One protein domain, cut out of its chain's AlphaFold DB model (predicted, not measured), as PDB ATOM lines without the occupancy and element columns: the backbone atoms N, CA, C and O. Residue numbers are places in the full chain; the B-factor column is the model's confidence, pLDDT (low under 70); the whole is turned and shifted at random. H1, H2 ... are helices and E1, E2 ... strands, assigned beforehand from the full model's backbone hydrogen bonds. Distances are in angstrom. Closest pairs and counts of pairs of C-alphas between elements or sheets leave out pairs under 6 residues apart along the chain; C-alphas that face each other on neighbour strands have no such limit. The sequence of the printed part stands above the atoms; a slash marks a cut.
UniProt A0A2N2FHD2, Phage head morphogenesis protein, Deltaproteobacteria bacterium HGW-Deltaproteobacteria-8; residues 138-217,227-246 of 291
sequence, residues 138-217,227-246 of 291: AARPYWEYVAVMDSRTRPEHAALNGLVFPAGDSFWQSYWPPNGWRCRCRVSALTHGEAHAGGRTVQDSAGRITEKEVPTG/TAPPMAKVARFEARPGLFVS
ATOM      1  N   ALA A 138     -41.813 -68.906 -38.251       95.88
ATOM      2  CA  ALA A 138     -41.051 -69.683 -39.231       95.88
ATOM      3  C   ALA A 138     -41.711 -69.694 -40.625       95.88
ATOM      4  O   ALA A 138     -41.036 -69.518 -41.635       95.88
ATOM      5  N   ALA A 139     -43.037 -69.862 -40.691       97.00
ATOM      6  CA  ALA A 139     -43.770 -69.874 -41.960       97.00
ATOM      7  C   ALA A 139     -44.128 -68.461 -42.451       97.00
ATOM      8  O   ALA A 139     -44.300 -68.236 -43.651       97.00
ATOM      9  N   ARG A 140     -44.268 -67.502 -41.527       97.94
ATOM     10  CA  ARG A 140     -44.593 -66.100 -41.820       97.94
ATOM     11  C   ARG A 140     -43.609 -65.151 -41.116       97.94
ATOM     12  O   ARG A 140     -43.989 -64.514 -40.127       97.94
ATOM     13  N   PRO A 141     -42.356 -65.066 -41.607       98.06
ATOM     14  CA  PRO A 141     -41.259 -64.396 -40.907       98.06
ATOM     15  C   PRO A 141     -41.277 -62.871 -41.002       98.06
ATOM     16  O   PRO A 141     -40.457 -62.224 -40.355       98.06
ATOM     17  N   TYR A 142     -42.196 -62.283 -41.771       98.44
ATOM     18  CA  TYR A 142     -42.312 -60.835 -41.925       98.44
ATOM     19  C   TYR A 142     -43.675 -60.360 -41.464       98.44
ATOM     20  O   TYR A 142     -44.693 -60.982 -41.758       98.44
ATOM     21  N   TRP A 143     -43.715 -59.234 -40.774       98.44
ATOM     22  CA  TRP A 143     -44.942 -58.641 -40.274       98.44
ATOM     23  C   TRP A 143     -45.130 -57.253 -40.885       98.44
ATOM     24  O   TRP A 143     -44.180 -56.496 -41.056       98.44
ATOM     25  N   GLU A 144     -46.367 -56.929 -41.242       98.31
ATOM     26  CA  GLU A 144     -46.758 -55.661 -41.856       98.31
ATOM     27  C   GLU A 144     -47.634 -54.876 -40.888       98.31
ATOM     28  O   GLU A 144     -48.635 -55.391 -40.371       98.31
ATOM     29  N   TYR A 145     -47.283 -53.612 -40.658       98.31
ATOM     30  CA  TYR A 145     -48.120 -52.703 -39.891       98.31
ATOM     31  C   TYR A 145     -49.272 -52.195 -40.765       98.31
ATOM     32  O   TYR A 145     -49.063 -51.616 -41.830       98.31
ATOM     33  N   VAL A 146     -50.510 -52.372 -40.302       97.31
ATOM     34  CA  VAL A 146     -51.715 -52.028 -41.065       97.31
ATOM     35  C   VAL A 146     -52.550 -51.008 -40.303       97.31
ATOM     36  O   VAL A 146     -53.161 -51.311 -39.272       97.31
ATOM     37  N   ALA A 147     -52.624 -49.792 -40.835       95.81
ATOM     38  CA  ALA A 147     -53.557 -48.769 -40.387       95.81
ATOM     39  C   ALA A 147     -54.878 -48.851 -41.169       95.81
ATOM     40  O   ALA A 147     -54.961 -49.457 -42.231       95.81
ATOM     41  N   VAL A 148     -55.943 -48.252 -40.629       94.88
ATOM     42  CA  VAL A 148     -57.260 -48.238 -41.295       94.88
ATOM     43  C   VAL A 148     -57.278 -47.290 -42.499       94.88
ATOM     44  O   VAL A 148     -58.025 -47.534 -43.438       94.88
ATOM     45  N   MET A 149     -56.449 -46.240 -42.476       96.69
ATOM     46  CA  MET A 149     -56.310 -45.246 -43.552       96.69
ATOM     47  C   MET A 149     -57.607 -44.491 -43.891       96.69
ATOM     48  O   MET A 149     -57.813 -44.058 -45.018       96.69
ATOM     49  N   ASP A 150     -58.474 -44.291 -42.896       95.31
ATOM     50  CA  ASP A 150     -59.628 -43.392 -42.992       95.31
ATOM     51  C   ASP A 150     -59.315 -41.992 -42.425       95.31
ATOM     52  O   ASP A 150     -58.262 -41.763 -41.825       95.31
ATOM     53  N   SER A 151     -60.275 -41.068 -42.517       94.81
ATOM     54  CA  SER A 151     -60.158 -39.691 -41.999       94.81
ATOM     55  C   SER A 151     -59.921 -39.582 -40.485       94.81
ATOM     56  O   SER A 151     -59.638 -38.501 -39.974       94.81
ATOM     57  N   ARG A 152     -60.040 -40.688 -39.741       92.88
ATOM     58  CA  ARG A 152     -59.803 -40.760 -38.291       92.88
ATOM     59  C   ARG A 152     -58.458 -41.399 -37.951       92.88
ATOM     60  O   ARG A 152     -58.147 -41.576 -36.770       92.88
ATOM     61  N   THR A 153     -57.682 -41.806 -38.950       93.56
ATOM     62  CA  THR A 153     -56.340 -42.347 -38.759       93.56
ATOM     63  C   THR A 153     -55.379 -41.187 -38.527       93.56
ATOM     64  O   THR A 153     -55.309 -40.257 -39.324       93.56
ATOM     65  N   ARG A 154     -54.649 -41.220 -37.407       94.19
ATOM     66  CA  ARG A 154     -53.650 -40.190 -37.096       94.19
ATOM     67  C   ARG A 154     -52.531 -40.210 -38.144       94.19
ATOM     68  O   ARG A 154     -52.124 -41.313 -38.513       94.19
ATOM     69  N   PRO A 155     -51.976 -39.051 -38.546       95.25
ATOM     70  CA  PRO A 155     -50.868 -38.995 -39.501       95.25
ATOM     71  C   PRO A 155     -49.685 -39.886 -39.107       95.25
ATOM     72  O   PRO A 155     -49.165 -40.620 -39.939       95.25
ATOM     73  N   GLU A 156     -49.336 -39.921 -37.818       93.69
ATOM     74  CA  GLU A 156     -48.270 -40.787 -37.296       93.69
ATOM     75  C   GLU A 156     -48.553 -42.279 -37.529       93.69
ATOM     76  O   GLU A 156     -47.658 -43.041 -37.869       93.69
ATOM     77  N   HIS A 157     -49.810 -42.712 -37.398       96.38
ATOM     78  CA  HIS A 157     -50.190 -44.104 -37.645       96.38
ATOM     79  C   HIS A 157     -50.278 -44.410 -39.143       96.38
ATOM     80  O   HIS A 157     -49.998 -45.533 -39.551       96.38
ATOM     81  N   ALA A 158     -50.690 -43.430 -39.951       96.94
ATOM     82  CA  ALA A 158     -50.716 -43.547 -41.403       96.94
ATOM     83  C   ALA A 158     -49.297 -43.676 -41.979       96.94
ATOM     84  O   ALA A 158     -49.084 -44.469 -42.890       96.94
ATOM     85  N   ALA A 159     -48.319 -42.976 -41.399       97.00
ATOM     86  CA  ALA A 159     -46.910 -43.083 -41.774       97.00
ATOM     87  C   ALA A 159     -46.318 -44.483 -41.530       97.00
ATOM     88  O   ALA A 159     -45.367 -44.869 -42.205       97.00
ATOM     89  N   LEU A 160     -46.894 -45.251 -40.598       97.69
ATOM     90  CA  LEU A 160     -46.511 -46.639 -40.328       97.69
ATOM     91  C   LEU A 160     -47.195 -47.650 -41.260       97.69
ATOM     92  O   LEU A 160     -46.812 -48.815 -41.283       97.69
ATOM     93  N   ASN A 161     -48.229 -47.250 -42.002       97.69
ATOM     94  CA  ASN A 161     -49.002 -48.177 -42.818       97.69
ATOM     95  C   ASN A 161     -48.164 -48.779 -43.953       97.69
ATOM     96  O   ASN A 161     -47.567 -48.049 -44.742       97.69
ATOM     97  N   GLY A 162     -48.182 -50.106 -44.064       96.94
ATOM     98  CA  GLY A 162     -47.460 -50.853 -45.091       96.94
ATOM     99  C   GLY A 162     -45.964 -51.011 -44.816       96.94
ATOM    100  O   GLY A 162     -45.266 -51.593 -45.642       96.94
ATOM    101  N   LEU A 163     -45.449 -50.523 -43.679       97.56
ATOM    102  CA  LEU A 163     -44.082 -50.849 -43.279       97.56
ATOM    103  C   LEU A 163     -44.016 -52.329 -42.895       97.56
ATOM    104  O   LEU A 163     -44.853 -52.823 -42.131       97.56
ATOM    105  N   VAL A 164     -43.014 -53.017 -43.438       98.38
ATOM    106  CA  VAL A 164     -42.780 -54.446 -43.242       98.38
ATOM    107  C   VAL A 164     -41.448 -54.633 -42.539       98.38
ATOM    108  O   VAL A 164     -40.441 -54.096 -42.992       98.38
ATOM    109  N   PHE A 165     -41.440 -55.429 -41.476       98.38
ATOM    110  CA  PHE A 165     -40.235 -55.771 -40.725       98.38
ATOM    111  C   PHE A 165     -40.187 -57.278 -40.460       98.38
ATOM    112  O   PHE A 165     -41.247 -57.910 -40.369       98.38
ATOM    113  N   PRO A 166     -38.996 -57.875 -40.294       98.31
ATOM    114  CA  PRO A 166     -38.868 -59.222 -39.753       98.31
ATOM    115  C   PRO A 166     -39.611 -59.379 -38.417       98.31
ATOM    116  O   PRO A 166     -39.725 -58.432 -37.640       98.31
ATOM    117  N   ALA A 167     -40.090 -60.583 -38.113       97.38
ATOM    118  CA  ALA A 167     -40.813 -60.887 -36.874       97.38
ATOM    119  C   ALA A 167     -40.003 -60.565 -35.599       97.38
ATOM    120  O   ALA A 167     -40.570 -60.169 -34.581       97.38
ATOM    121  N   GLY A 168     -38.676 -60.719 -35.659       95.44
ATOM    122  CA  GLY A 168     -37.752 -60.425 -34.557       95.44
ATOM    123  C   GLY A 168     -37.267 -58.974 -34.480       95.44
ATOM    124  O   GLY A 168     -36.455 -58.663 -33.615       95.44
ATOM    125  N   ASP A 169     -37.724 -58.095 -35.372       98.00
ATOM    126  CA  ASP A 169     -37.282 -56.700 -35.422       98.00
ATOM    127  C   ASP A 169     -37.734 -55.910 -34.174       98.00
ATOM    128  O   ASP A 169     -38.854 -56.081 -33.671       98.00
ATOM    129  N   SER A 170     -36.867 -55.029 -33.662       95.62
ATOM    130  CA  SER A 170     -37.111 -54.265 -32.430       95.62
ATOM    131  C   SER A 170     -38.276 -53.278 -32.542       95.62
ATOM    132  O   SER A 170     -38.870 -52.917 -31.525       95.62
ATOM    133  N   PHE A 171     -38.703 -52.927 -33.758       97.75
ATOM    134  CA  PHE A 171     -39.914 -52.154 -34.020       97.75
ATOM    135  C   PHE A 171     -41.132 -52.734 -33.295       97.75
ATOM    136  O   PHE A 171     -41.909 -52.002 -32.671       97.75
ATOM    137  N   TRP A 172     -41.276 -54.062 -33.287       96.38
ATOM    138  CA  TRP A 172     -42.421 -54.724 -32.664       96.38
ATOM    139  C   TRP A 172     -42.437 -54.633 -31.144       96.38
ATOM    140  O   TRP A 172     -43.478 -54.905 -30.555       96.38
ATOM    141  N   GLN A 173     -41.343 -54.231 -30.498       89.31
ATOM    142  CA  GLN A 173     -41.292 -54.073 -29.044       89.31
ATOM    143  C   GLN A 173     -42.055 -52.831 -28.573       89.31
ATOM    144  O   GLN A 173     -42.544 -52.804 -27.447       89.31
ATOM    145  N   SER A 174     -42.193 -51.804 -29.421       87.56
ATOM    146  CA  SER A 174     -42.833 -50.532 -29.045       87.56
ATOM    147  C   SER A 174     -43.954 -50.078 -29.976       87.56
ATOM    148  O   SER A 174     -44.748 -49.229 -29.582       87.56
ATOM    149  N   TYR A 175     -44.041 -50.631 -31.188       95.81
ATOM    150  CA  TYR A 175     -45.035 -50.239 -32.194       95.81
ATOM    151  C   TYR A 175     -46.056 -51.337 -32.501       95.81
ATOM    152  O   TYR A 175     -46.803 -51.216 -33.475       95.81
ATOM    153  N   TRP A 176     -46.125 -52.396 -31.687       93.38
ATOM    154  CA  TRP A 176     -47.197 -53.382 -31.788       93.38
ATOM    155  C   TRP A 176     -48.510 -52.787 -31.252       93.38
ATOM    156  O   TRP A 176     -48.593 -52.486 -30.063       93.38
ATOM    157  N   PRO A 177     -49.561 -52.640 -32.085       92.00
ATOM    158  CA  PRO A 177     -50.787 -51.963 -31.683       92.00
ATOM    159  C   PRO A 177     -51.426 -52.529 -30.401       92.00
ATOM    160  O   PRO A 177     -51.351 -53.733 -30.157       92.00
ATOM    161  N   PRO A 178     -52.169 -51.704 -29.638       89.12
ATOM    162  CA  PRO A 178     -52.503 -50.310 -29.932       89.12
ATOM    163  C   PRO A 178     -51.376 -49.326 -29.582       89.12
ATOM    164  O   PRO A 178     -50.908 -49.312 -28.460       89.12
ATOM    165  N   ASN A 179     -51.067 -48.394 -30.491       90.25
ATOM    166  CA  ASN A 179     -50.070 -47.328 -30.265       90.25
ATOM    167  C   ASN A 179     -50.688 -46.048 -29.671       90.25
ATOM    168  O   ASN A 179     -50.144 -44.952 -29.796       90.25
ATOM    169  N   GLY A 180     -51.885 -46.164 -29.089       86.00
ATOM    170  CA  GLY A 180     -52.566 -45.037 -28.476       86.00
ATOM    171  C   GLY A 180     -54.073 -45.163 -28.332       86.00
ATOM    172  O   GLY A 180     -54.700 -46.144 -28.748       86.00
ATOM    173  N   TRP A 181     -54.684 -44.126 -27.757       83.31
ATOM    174  CA  TRP A 181     -56.118 -44.132 -27.476       83.31
ATOM    175  C   TRP A 181     -56.929 -44.217 -28.767       83.31
ATOM    176  O   TRP A 181     -56.698 -43.456 -29.709       83.31
ATOM    177  N   ARG A 182     -57.922 -45.118 -28.784       84.62
ATOM    178  CA  ARG A 182     -58.796 -45.383 -29.946       84.62
ATOM    179  C   ARG A 182     -58.036 -45.847 -31.200       84.62
ATOM    180  O   ARG A 182     -58.557 -45.719 -32.308       84.62
ATOM    181  N   CYS A 183     -56.828 -46.391 -31.039       86.75
ATOM    182  CA  CYS A 183     -56.103 -47.023 -32.133       86.75
ATOM    183  C   CYS A 183     -56.904 -48.208 -32.701       86.75
ATOM    184  O   CYS A 183     -57.476 -49.001 -31.956       86.75
ATOM    185  N   ARG A 184     -56.942 -48.310 -34.033       92.06
ATOM    186  CA  ARG A 184     -57.575 -49.408 -34.792       92.06
ATOM    187  C   ARG A 184     -56.585 -50.107 -35.727       92.06
ATOM    188  O   ARG A 184     -56.984 -50.884 -36.591       92.06
ATOM    189  N   CYS A 185     -55.303 -49.780 -35.588       95.19
ATOM    190  CA  CYS A 185     -54.239 -50.416 -36.344       95.19
ATOM    191  C   CYS A 185     -54.088 -51.874 -35.904       95.19
ATOM    192  O   CYS A 185     -54.436 -52.245 -34.779       95.19
ATOM    193  N   ARG A 186     -53.577 -52.693 -36.813       94.06
ATOM    194  CA  ARG A 186     -53.351 -54.121 -36.621       94.06
ATOM    195  C   ARG A 186     -52.034 -54.522 -37.281       94.06
ATOM    196  O   ARG A 186     -51.433 -53.719 -37.985       94.06
ATOM    197  N   VAL A 187     -51.644 -55.775 -37.097       96.81
ATOM    198  CA  VAL A 187     -50.500 -56.379 -37.795       96.81
ATOM    199  C   VAL A 187     -50.978 -57.536 -38.663       96.81
ATOM    200  O   VAL A 187     -51.884 -58.271 -38.249       96.81
ATOM    201  N   SER A 188     -50.397 -57.694 -39.847       96.94
ATOM    202  CA  SER A 188     -50.571 -58.859 -40.725       96.94
ATOM    203  C   SER A 188     -49.262 -59.646 -40.786       96.94
ATOM    204  O   SER A 188     -48.200 -59.040 -40.830       96.94
ATOM    205  N   ALA A 189     -49.325 -60.979 -40.778       97.19
ATOM    206  CA  ALA A 189     -48.147 -61.828 -40.938       97.19
ATOM    207  C   ALA A 189     -48.036 -62.294 -42.389       97.19
ATOM    208  O   ALA A 189     -49.000 -62.821 -42.947       97.19
ATOM    209  N   LEU A 190     -46.860 -62.130 -42.975       97.88
ATOM    210  CA  LEU A 190     -46.552 -62.378 -44.373       97.88
ATOM    211  C   LEU A 190     -45.539 -63.518 -44.493       97.88
ATOM    212  O   LEU A 190     -44.582 -63.622 -43.724       97.88
ATOM    213  N   THR A 191     -45.753 -64.364 -45.490       97.88
ATOM    214  CA  THR A 191     -44.740 -65.282 -46.020       97.88
ATOM    215  C   THR A 191     -43.616 -64.504 -46.707       97.88
ATOM    216  O   THR A 191     -43.752 -63.317 -47.004       97.88
ATOM    217  N   HIS A 192     -42.514 -65.186 -47.021       96.25
ATOM    218  CA  HIS A 192     -41.424 -64.590 -47.795       96.25
ATOM    219  C   HIS A 192     -41.905 -64.063 -49.156       96.25
ATOM    220  O   HIS A 192     -41.637 -62.920 -49.510       96.25
ATOM    221  N   GLY A 193     -42.688 -64.854 -49.898       96.00
ATOM    222  CA  GLY A 193     -43.241 -64.418 -51.184       96.00
ATOM    223  C   GLY A 193     -44.109 -63.162 -51.064       96.00
ATOM    224  O   GLY A 193     -43.934 -62.222 -51.828       96.00
ATOM    225  N   GLU A 194     -45.000 -63.103 -50.068       96.81
ATOM    226  CA  GLU A 194     -45.876 -61.942 -49.842       96.81
ATOM    227  C   GLU A 194     -45.098 -60.677 -49.437       96.81
ATOM    228  O   GLU A 194     -45.457 -59.577 -49.861       96.81
ATOM    229  N   ALA A 195     -44.038 -60.824 -48.635       95.88
ATOM    230  CA  ALA A 195     -43.217 -59.710 -48.157       95.88
ATOM    231  C   ALA A 195     -42.379 -59.052 -49.264       95.88
ATOM    232  O   ALA A 195     -42.084 -57.862 -49.171       95.88
ATOM    233  N   HIS A 196     -42.040 -59.807 -50.313       93.62
ATOM    234  CA  HIS A 196     -41.264 -59.341 -51.466       93.62
ATOM    235  C   HIS A 196     -42.116 -59.114 -52.729       93.62
ATOM    236  O   HIS A 196     -41.584 -58.794 -53.790       93.62
ATOM    237  N   ALA A 197     -43.441 -59.249 -52.626       91.31
ATOM    238  CA  ALA A 197     -44.380 -59.006 -53.716       91.31
ATOM    239  C   ALA A 197     -45.126 -57.668 -53.560       91.31
ATOM    240  O   ALA A 197     -45.250 -57.104 -52.470       91.31
ATOM    241  N   GLY A 198     -45.681 -57.172 -54.670       83.06
ATOM    242  CA  GLY A 198     -46.588 -56.016 -54.668       83.06
ATOM    243  C   GLY A 198     -45.932 -54.685 -54.289       83.06
ATOM    244  O   GLY A 198     -46.612 -53.814 -53.756       83.06
ATOM    245  N   GLY A 199     -44.623 -54.534 -54.524       86.25
ATOM    246  CA  GLY A 199     -43.887 -53.297 -54.239       86.25
ATOM    247  C   GLY A 199     -43.591 -53.052 -52.756       86.25
ATOM    248  O   GLY A 199     -43.264 -51.929 -52.380       86.25
ATOM    249  N   ARG A 200     -43.718 -54.077 -51.903       92.31
ATOM    250  CA  ARG A 200     -43.301 -54.002 -50.499       92.31
ATOM    251  C   ARG A 200     -41.783 -54.053 -50.380       92.31
ATOM    252  O   ARG A 200     -41.115 -54.792 -51.100       92.31
ATOM    253  N   THR A 201     -41.269 -53.320 -49.400       93.12
ATOM    254  CA  THR A 201     -39.861 -53.359 -49.010       93.12
ATOM    255  C   THR A 201     -39.779 -53.764 -47.550       93.12
ATOM    256  O   THR A 201     -40.294 -53.055 -46.678       93.12
ATOM    257  N   VAL A 202     -39.128 -54.898 -47.291       96.81
ATOM    258  CA  VAL A 202     -38.754 -55.304 -45.936       96.81
ATOM    259  C   VAL A 202     -37.693 -54.336 -45.426       96.81
ATOM    260  O   VAL A 202     -36.710 -54.062 -46.109       96.81
ATOM    261  N   GLN A 203     -37.916 -53.800 -44.236       96.00
ATOM    262  CA  GLN A 203     -37.046 -52.836 -43.585       96.00
ATOM    263  C   GLN A 203     -36.400 -53.429 -42.334       96.00
ATOM    264  O   GLN A 203     -36.881 -54.416 -41.786       96.00
ATOM    265  N   ASP A 204     -35.350 -52.757 -41.873       95.38
ATOM    266  CA  ASP A 204     -34.697 -52.983 -40.584       95.38
ATOM    267  C   ASP A 204     -34.821 -51.708 -39.741       95.38
ATOM    268  O   ASP A 204     -34.553 -50.603 -40.234       95.38
ATOM    269  N   SER A 205     -35.311 -51.816 -38.509       95.62
ATOM    270  CA  SER A 205     -35.427 -50.667 -37.604       95.62
ATOM    271  C   SER A 205     -34.160 -50.369 -36.794       95.62
ATOM    272  O   SER A 205     -34.134 -49.365 -36.072       95.62
ATOM    273  N   ALA A 206     -33.100 -51.176 -36.927       93.69
ATOM    274  CA  ALA A 206     -31.824 -50.966 -36.251       93.69
ATOM    275  C   ALA A 206     -31.304 -49.531 -36.444       93.69
ATOM    276  O   ALA A 206     -31.274 -48.989 -37.548       93.69
ATOM    277  N   GLY A 207     -30.940 -48.882 -35.335       92.69
ATOM    278  CA  GLY A 207     -30.463 -47.495 -35.322       92.69
ATOM    279  C   GLY A 207     -31.524 -46.423 -35.617       92.69
ATOM    280  O   GLY A 207     -31.212 -45.240 -35.530       92.69
ATOM    281  N   ARG A 208     -32.777 -46.798 -35.921       96.19
ATOM    282  CA  ARG A 208     -33.875 -45.861 -36.238       96.19
ATOM    283  C   ARG A 208     -34.876 -45.666 -35.105       96.19
ATOM    284  O   ARG A 208     -35.823 -44.895 -35.259       96.19
ATOM    285  N   ILE A 209     -34.697 -46.369 -33.988       95.56
ATOM    286  CA  ILE A 209     -35.523 -46.236 -32.785       95.56
ATOM    287  C   ILE A 209     -34.686 -45.577 -31.693       95.56
ATOM    288  O   ILE A 209     -33.670 -46.114 -31.262       95.56
ATOM    289  N   THR A 210     -35.145 -44.420 -31.231       95.00
ATOM    290  CA  THR A 210     -34.619 -43.716 -30.059       95.00
ATOM    291  C   THR A 210     -35.723 -43.561 -29.017       95.00
ATOM    292  O   THR A 210     -36.866 -43.961 -29.240       95.00
ATOM    293  N   GLU A 211     -35.420 -42.936 -27.884       92.00
ATOM    294  CA  GLU A 211     -36.433 -42.533 -26.908       92.00
ATOM    295  C   GLU A 211     -36.743 -41.039 -27.021       92.00
ATOM    296  O   GLU A 211     -35.922 -40.243 -27.488       92.00
ATOM    297  N   LYS A 212     -37.945 -40.652 -26.596       90.12
ATOM    298  CA  LYS A 212     -38.298 -39.262 -26.310       90.12
ATOM    299  C   LYS A 212     -39.192 -39.186 -25.081       90.12
ATOM    300  O   LYS A 212     -39.967 -40.103 -24.809       90.12
ATOM    301  N   GLU A 213     -39.142 -38.059 -24.391       85.50
ATOM    302  CA  GLU A 213     -40.066 -37.770 -23.301       85.50
ATOM    303  C   GLU A 213     -41.315 -37.061 -23.826       85.50
ATOM    304  O   GLU A 213     -41.244 -36.121 -24.620       85.50
ATOM    305  N   VAL A 214     -42.482 -37.520 -23.381       79.62
ATOM    306  CA  VAL A 214     -43.779 -36.906 -23.681       79.62
ATOM    307  C   VAL A 214     -44.537 -36.605 -22.391       79.62
ATOM    308  O   VAL A 214     -44.493 -37.406 -21.456       79.62
ATOM    309  N   PRO A 215     -45.268 -35.482 -22.311       71.75
ATOM    310  CA  PRO A 215     -46.072 -35.177 -21.138       71.75
ATOM    311  C   PRO A 215     -47.187 -36.211 -20.958       71.75
ATOM    312  O   PRO A 215     -47.857 -36.625 -21.908       71.75
ATOM    313  N   THR A 216     -47.409 -36.614 -19.711       65.56
ATOM    314  CA  THR A 216     -48.486 -37.521 -19.316       65.56
ATOM    315  C   THR A 216     -49.698 -36.737 -18.832       65.56
ATOM    316  O   THR A 216     -49.600 -35.783 -18.061       65.56
ATOM    317  N   GLY A 217     -50.879 -37.170 -19.276       53.88
ATOM    318  CA  GLY A 217     -52.137 -36.494 -18.973       53.88
ATOM    319  C   GLY A 217     -52.423 -35.303 -19.892       53.88
ATOM    320  O   GLY A 217     -51.580 -34.833 -20.648       53.88
ATOM    321  N   THR A 227     -46.713 -26.334 -14.958       63.09
ATOM    322  CA  THR A 227     -45.391 -25.839 -15.388       63.09
ATOM    323  C   THR A 227     -44.368 -26.964 -15.554       63.09
ATOM    324  O   THR A 227     -43.474 -26.859 -16.386       63.09
ATOM    325  N   ALA A 228     -44.548 -28.064 -14.822       66.00
ATOM    326  CA  ALA A 228     -43.817 -29.313 -14.984       66.00
ATOM    327  C   ALA A 228     -44.823 -30.477 -15.038       66.00
ATOM    328  O   ALA A 228     -45.157 -31.058 -13.998       66.00
ATOM    329  N   PRO A 229     -45.396 -30.792 -16.216       65.25
ATOM    330  CA  PRO A 229     -46.246 -31.958 -16.331       65.25
ATOM    331  C   PRO A 229     -45.371 -33.201 -16.140       65.25
ATOM    332  O   PRO A 229     -44.238 -33.249 -16.616       65.25
ATOM    333  N   PRO A 230     -45.880 -34.231 -15.463       66.25
ATOM    334  CA  PRO A 230     -45.134 -35.465 -15.351       66.25
ATOM    335  C   PRO A 230     -44.864 -36.069 -16.737       66.25
ATOM    336  O   PRO A 230     -45.793 -36.181 -17.538       66.25
ATOM    337  N   MET A 231     -43.635 -36.503 -17.006       72.12
ATOM    338  CA  MET A 231     -43.217 -37.015 -18.316       72.12
ATOM    339  C   MET A 231     -43.291 -38.549 -18.403       72.12
ATOM    340  O   MET A 231     -43.465 -39.249 -17.407       72.12
ATOM    341  N   ALA A 232     -43.253 -39.083 -19.615       71.31
ATOM    342  CA  ALA A 232     -43.147 -40.506 -19.899       71.31
ATOM    343  C   ALA A 232     -42.176 -40.711 -21.050       71.31
ATOM    344  O   ALA A 232     -42.294 -40.042 -22.077       71.31
ATOM    345  N   LYS A 233     -41.284 -41.686 -20.909       81.75
ATOM    346  CA  LYS A 233     -40.450 -42.148 -22.014       81.75
ATOM    347  C   LYS A 233     -41.272 -42.992 -22.980       81.75
ATOM    348  O   LYS A 233     -42.007 -43.892 -22.573       81.75
ATOM    349  N   VAL A 234     -41.173 -42.673 -24.264       84.69
ATOM    350  CA  VAL A 234     -41.775 -43.443 -25.355       84.69
ATOM    351  C   VAL A 234     -40.764 -43.622 -26.475       84.69
ATOM    352  O   VAL A 234     -39.896 -42.772 -26.686       84.69
ATOM    353  N   ALA A 235     -40.907 -44.707 -27.226       93.19
ATOM    354  CA  ALA A 235     -40.123 -44.931 -28.423       93.19
ATOM    355  C   ALA A 235     -40.410 -43.843 -29.467       93.19
ATOM    356  O   ALA A 235     -41.539 -43.373 -29.636       93.19
ATOM    357  N   ARG A 236     -39.376 -43.482 -30.219       96.81
ATOM    358  CA  ARG A 236     -39.405 -42.558 -31.346       96.81
ATOM    359  C   ARG A 236     -38.728 -43.227 -32.528       96.81
ATOM    360  O   ARG A 236     -37.547 -43.530 -32.468       96.81
ATOM    361  N   PHE A 237     -39.494 -43.472 -33.577       97.44
ATOM    362  CA  PHE A 237     -39.050 -44.201 -34.752       97.44
ATOM    363  C   PHE A 237     -38.964 -43.262 -35.947       97.44
ATOM    364  O   PHE A 237     -39.910 -42.521 -36.224       97.44
ATOM    365  N   GLU A 238     -37.842 -43.303 -36.654       97.12
ATOM    366  CA  GLU A 238     -37.672 -42.626 -37.934       97.12
ATOM    367  C   GLU A 238     -38.276 -43.470 -39.065       97.12
ATOM    368  O   GLU A 238     -37.646 -44.370 -39.629       97.12
ATOM    369  N   ALA A 239     -39.536 -43.179 -39.392       94.00
ATOM    370  CA  ALA A 239     -40.274 -43.904 -40.420       94.00
ATOM    371  C   ALA A 239     -39.680 -43.680 -41.816       94.00
ATOM    372  O   ALA A 239     -39.684 -44.591 -42.643       94.00
ATOM    373  N   ARG A 240     -39.182 -42.466 -42.068       91.19
ATOM    374  CA  ARG A 240     -38.460 -42.030 -43.275       91.19
ATOM    375  C   ARG A 240     -37.507 -40.897 -42.879       91.19
ATOM    376  O   ARG A 240     -37.779 -40.281 -41.850       91.19
ATOM    377  N   PRO A 241     -36.471 -40.578 -43.676       92.19
ATOM    378  CA  PRO A 241     -35.535 -39.501 -43.353       92.19
ATOM    379  C   PRO A 241     -36.250 -38.211 -42.927       92.19
ATOM    380  O   PRO A 241     -37.031 -37.644 -43.692       92.19
ATOM    381  N   GLY A 242     -36.033 -37.788 -41.680       92.44
ATOM    382  CA  GLY A 242     -36.633 -36.588 -41.088       92.44
ATOM    383  C   GLY A 242     -38.087 -36.719 -40.603       92.44
ATOM    384  O   GLY A 242     -38.594 -35.799 -39.958       92.44
ATOM    385  N   LEU A 243     -38.765 -37.845 -40.851       95.25
ATOM    386  CA  LEU A 243     -40.128 -38.117 -40.389       95.25
ATOM    387  C   LEU A 243     -40.118 -39.080 -39.202       95.25
ATOM    388  O   LEU A 243     -39.942 -40.290 -39.353       95.25
ATOM    389  N   PHE A 244     -40.408 -38.539 -38.022       95.94
ATOM    390  CA  PHE A 244     -40.421 -39.297 -36.777       95.94
ATOM    391  C   PHE A 244     -41.834 -39.495 -36.248       95.94
ATOM    392  O   PHE A 244     -42.645 -38.569 -36.240       95.94
ATOM    393  N   VAL A 245     -42.103 -40.693 -35.748       96.19
ATOM    394  CA  VAL A 245     -43.383 -41.078 -35.147       96.19
ATOM    395  C   VAL A 245     -43.156 -41.682 -33.770       96.19
ATOM    396  O   VAL A 245     -42.058 -42.144 -33.459       96.19
ATOM    397  N   SER A 246     -44.175 -41.648 -32.915       94.88
ATOM    398  CA  SER A 246     -44.096 -42.226 -31.571       94.88
ATOM    399  C   SER A 246     -45.462 -42.728 -31.116       94.88
ATOM    400  O   SER A 246     -46.466 -42.110 -31.463       94.88
TER     401      SER A 246
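Overview. This is residues 138 to 217 and 227 to 246 of the 291 residues of the protein "Phage head morphogenesis protein" of Deltaproteobacteria bacterium HGW-Deltaproteobacteria-8 (UniProt A0A2N2FHD2). Two small three-stranded sheets sit one beyond the other along the longest axis, with the short helices H1 and H2 between them and H3 at the far end of the first sheet. The paired strands E4 and E5 extend toward the opposite end, and long loops make up much of the rest. The printed part has 100 residues, under half in named elements, in the order E1 H1 E2 H2 E3 H3 E4 E5 E6; the class is mixed, helices and strands. Both sheets, E2 - E1 - E3 and E4 - E5 - E6, are antiparallel. The whole is compact, with a radius of gyration of the C-alphas of 14.5 A, yet elongated, spanning 53 by 31 by 25 A.

Along the chain. Find C-alpha 142 at (-42.312, -60.835, -41.925), where E1 runs to 146, 12.9 A. Then come H1, 155 to 159; E2, 164 to 166; H2, 171 to 174; E3, 186 to 190, 13.2 A; and H3, 192 to 195. Next are E4, 209 to 215, 19.2 A; E5, 231 to 240, 25.9 A; and E6, 243 to 245, ending at C-alpha 245 (-43.383, -41.078, -35.147).

Arrangement. Look at inner strand E1: N 144 and O 188 of E3 are 2.8 A apart, N 143 and O 165 of E2 2.8 A. E2, H2, E3 form a split strand-helix-strand unit, two same-way strands with E1 between them, its crossover right-handed. H3 is over E1, only just, with 3 C-alphas falling on it, at a height over the sheet of 8.8 A. H2 only grazes both sheets; C-alphas Ser 174 and Ala 235 are its closest to E5, 6.3 A. H1 also only grazes both; C-alphas Glu 156 and Val 245 are its closest to E6, 5.3 A. In E5, staggered, N 234 and O 212 of E4 are 2.9 A apart, and N 237 and O 245 of E6, its hairpin partner, 2.9 A. H1's O i to N i+4 pair is within hydrogen-bond range; H2 and H3 are too short for one.

Size, cuts and confidence. The farthest C-alphas, Gly 193 and Thr 227, are 52.7 A apart. Residues 218 to 226 are not printed, a gap of 13.1 A between C-alphas 217 and 227. The links H2 to E3 and H3 to E4 are long. Look for pLDDT under 70 at residues 216 to 217 and 227 to 230.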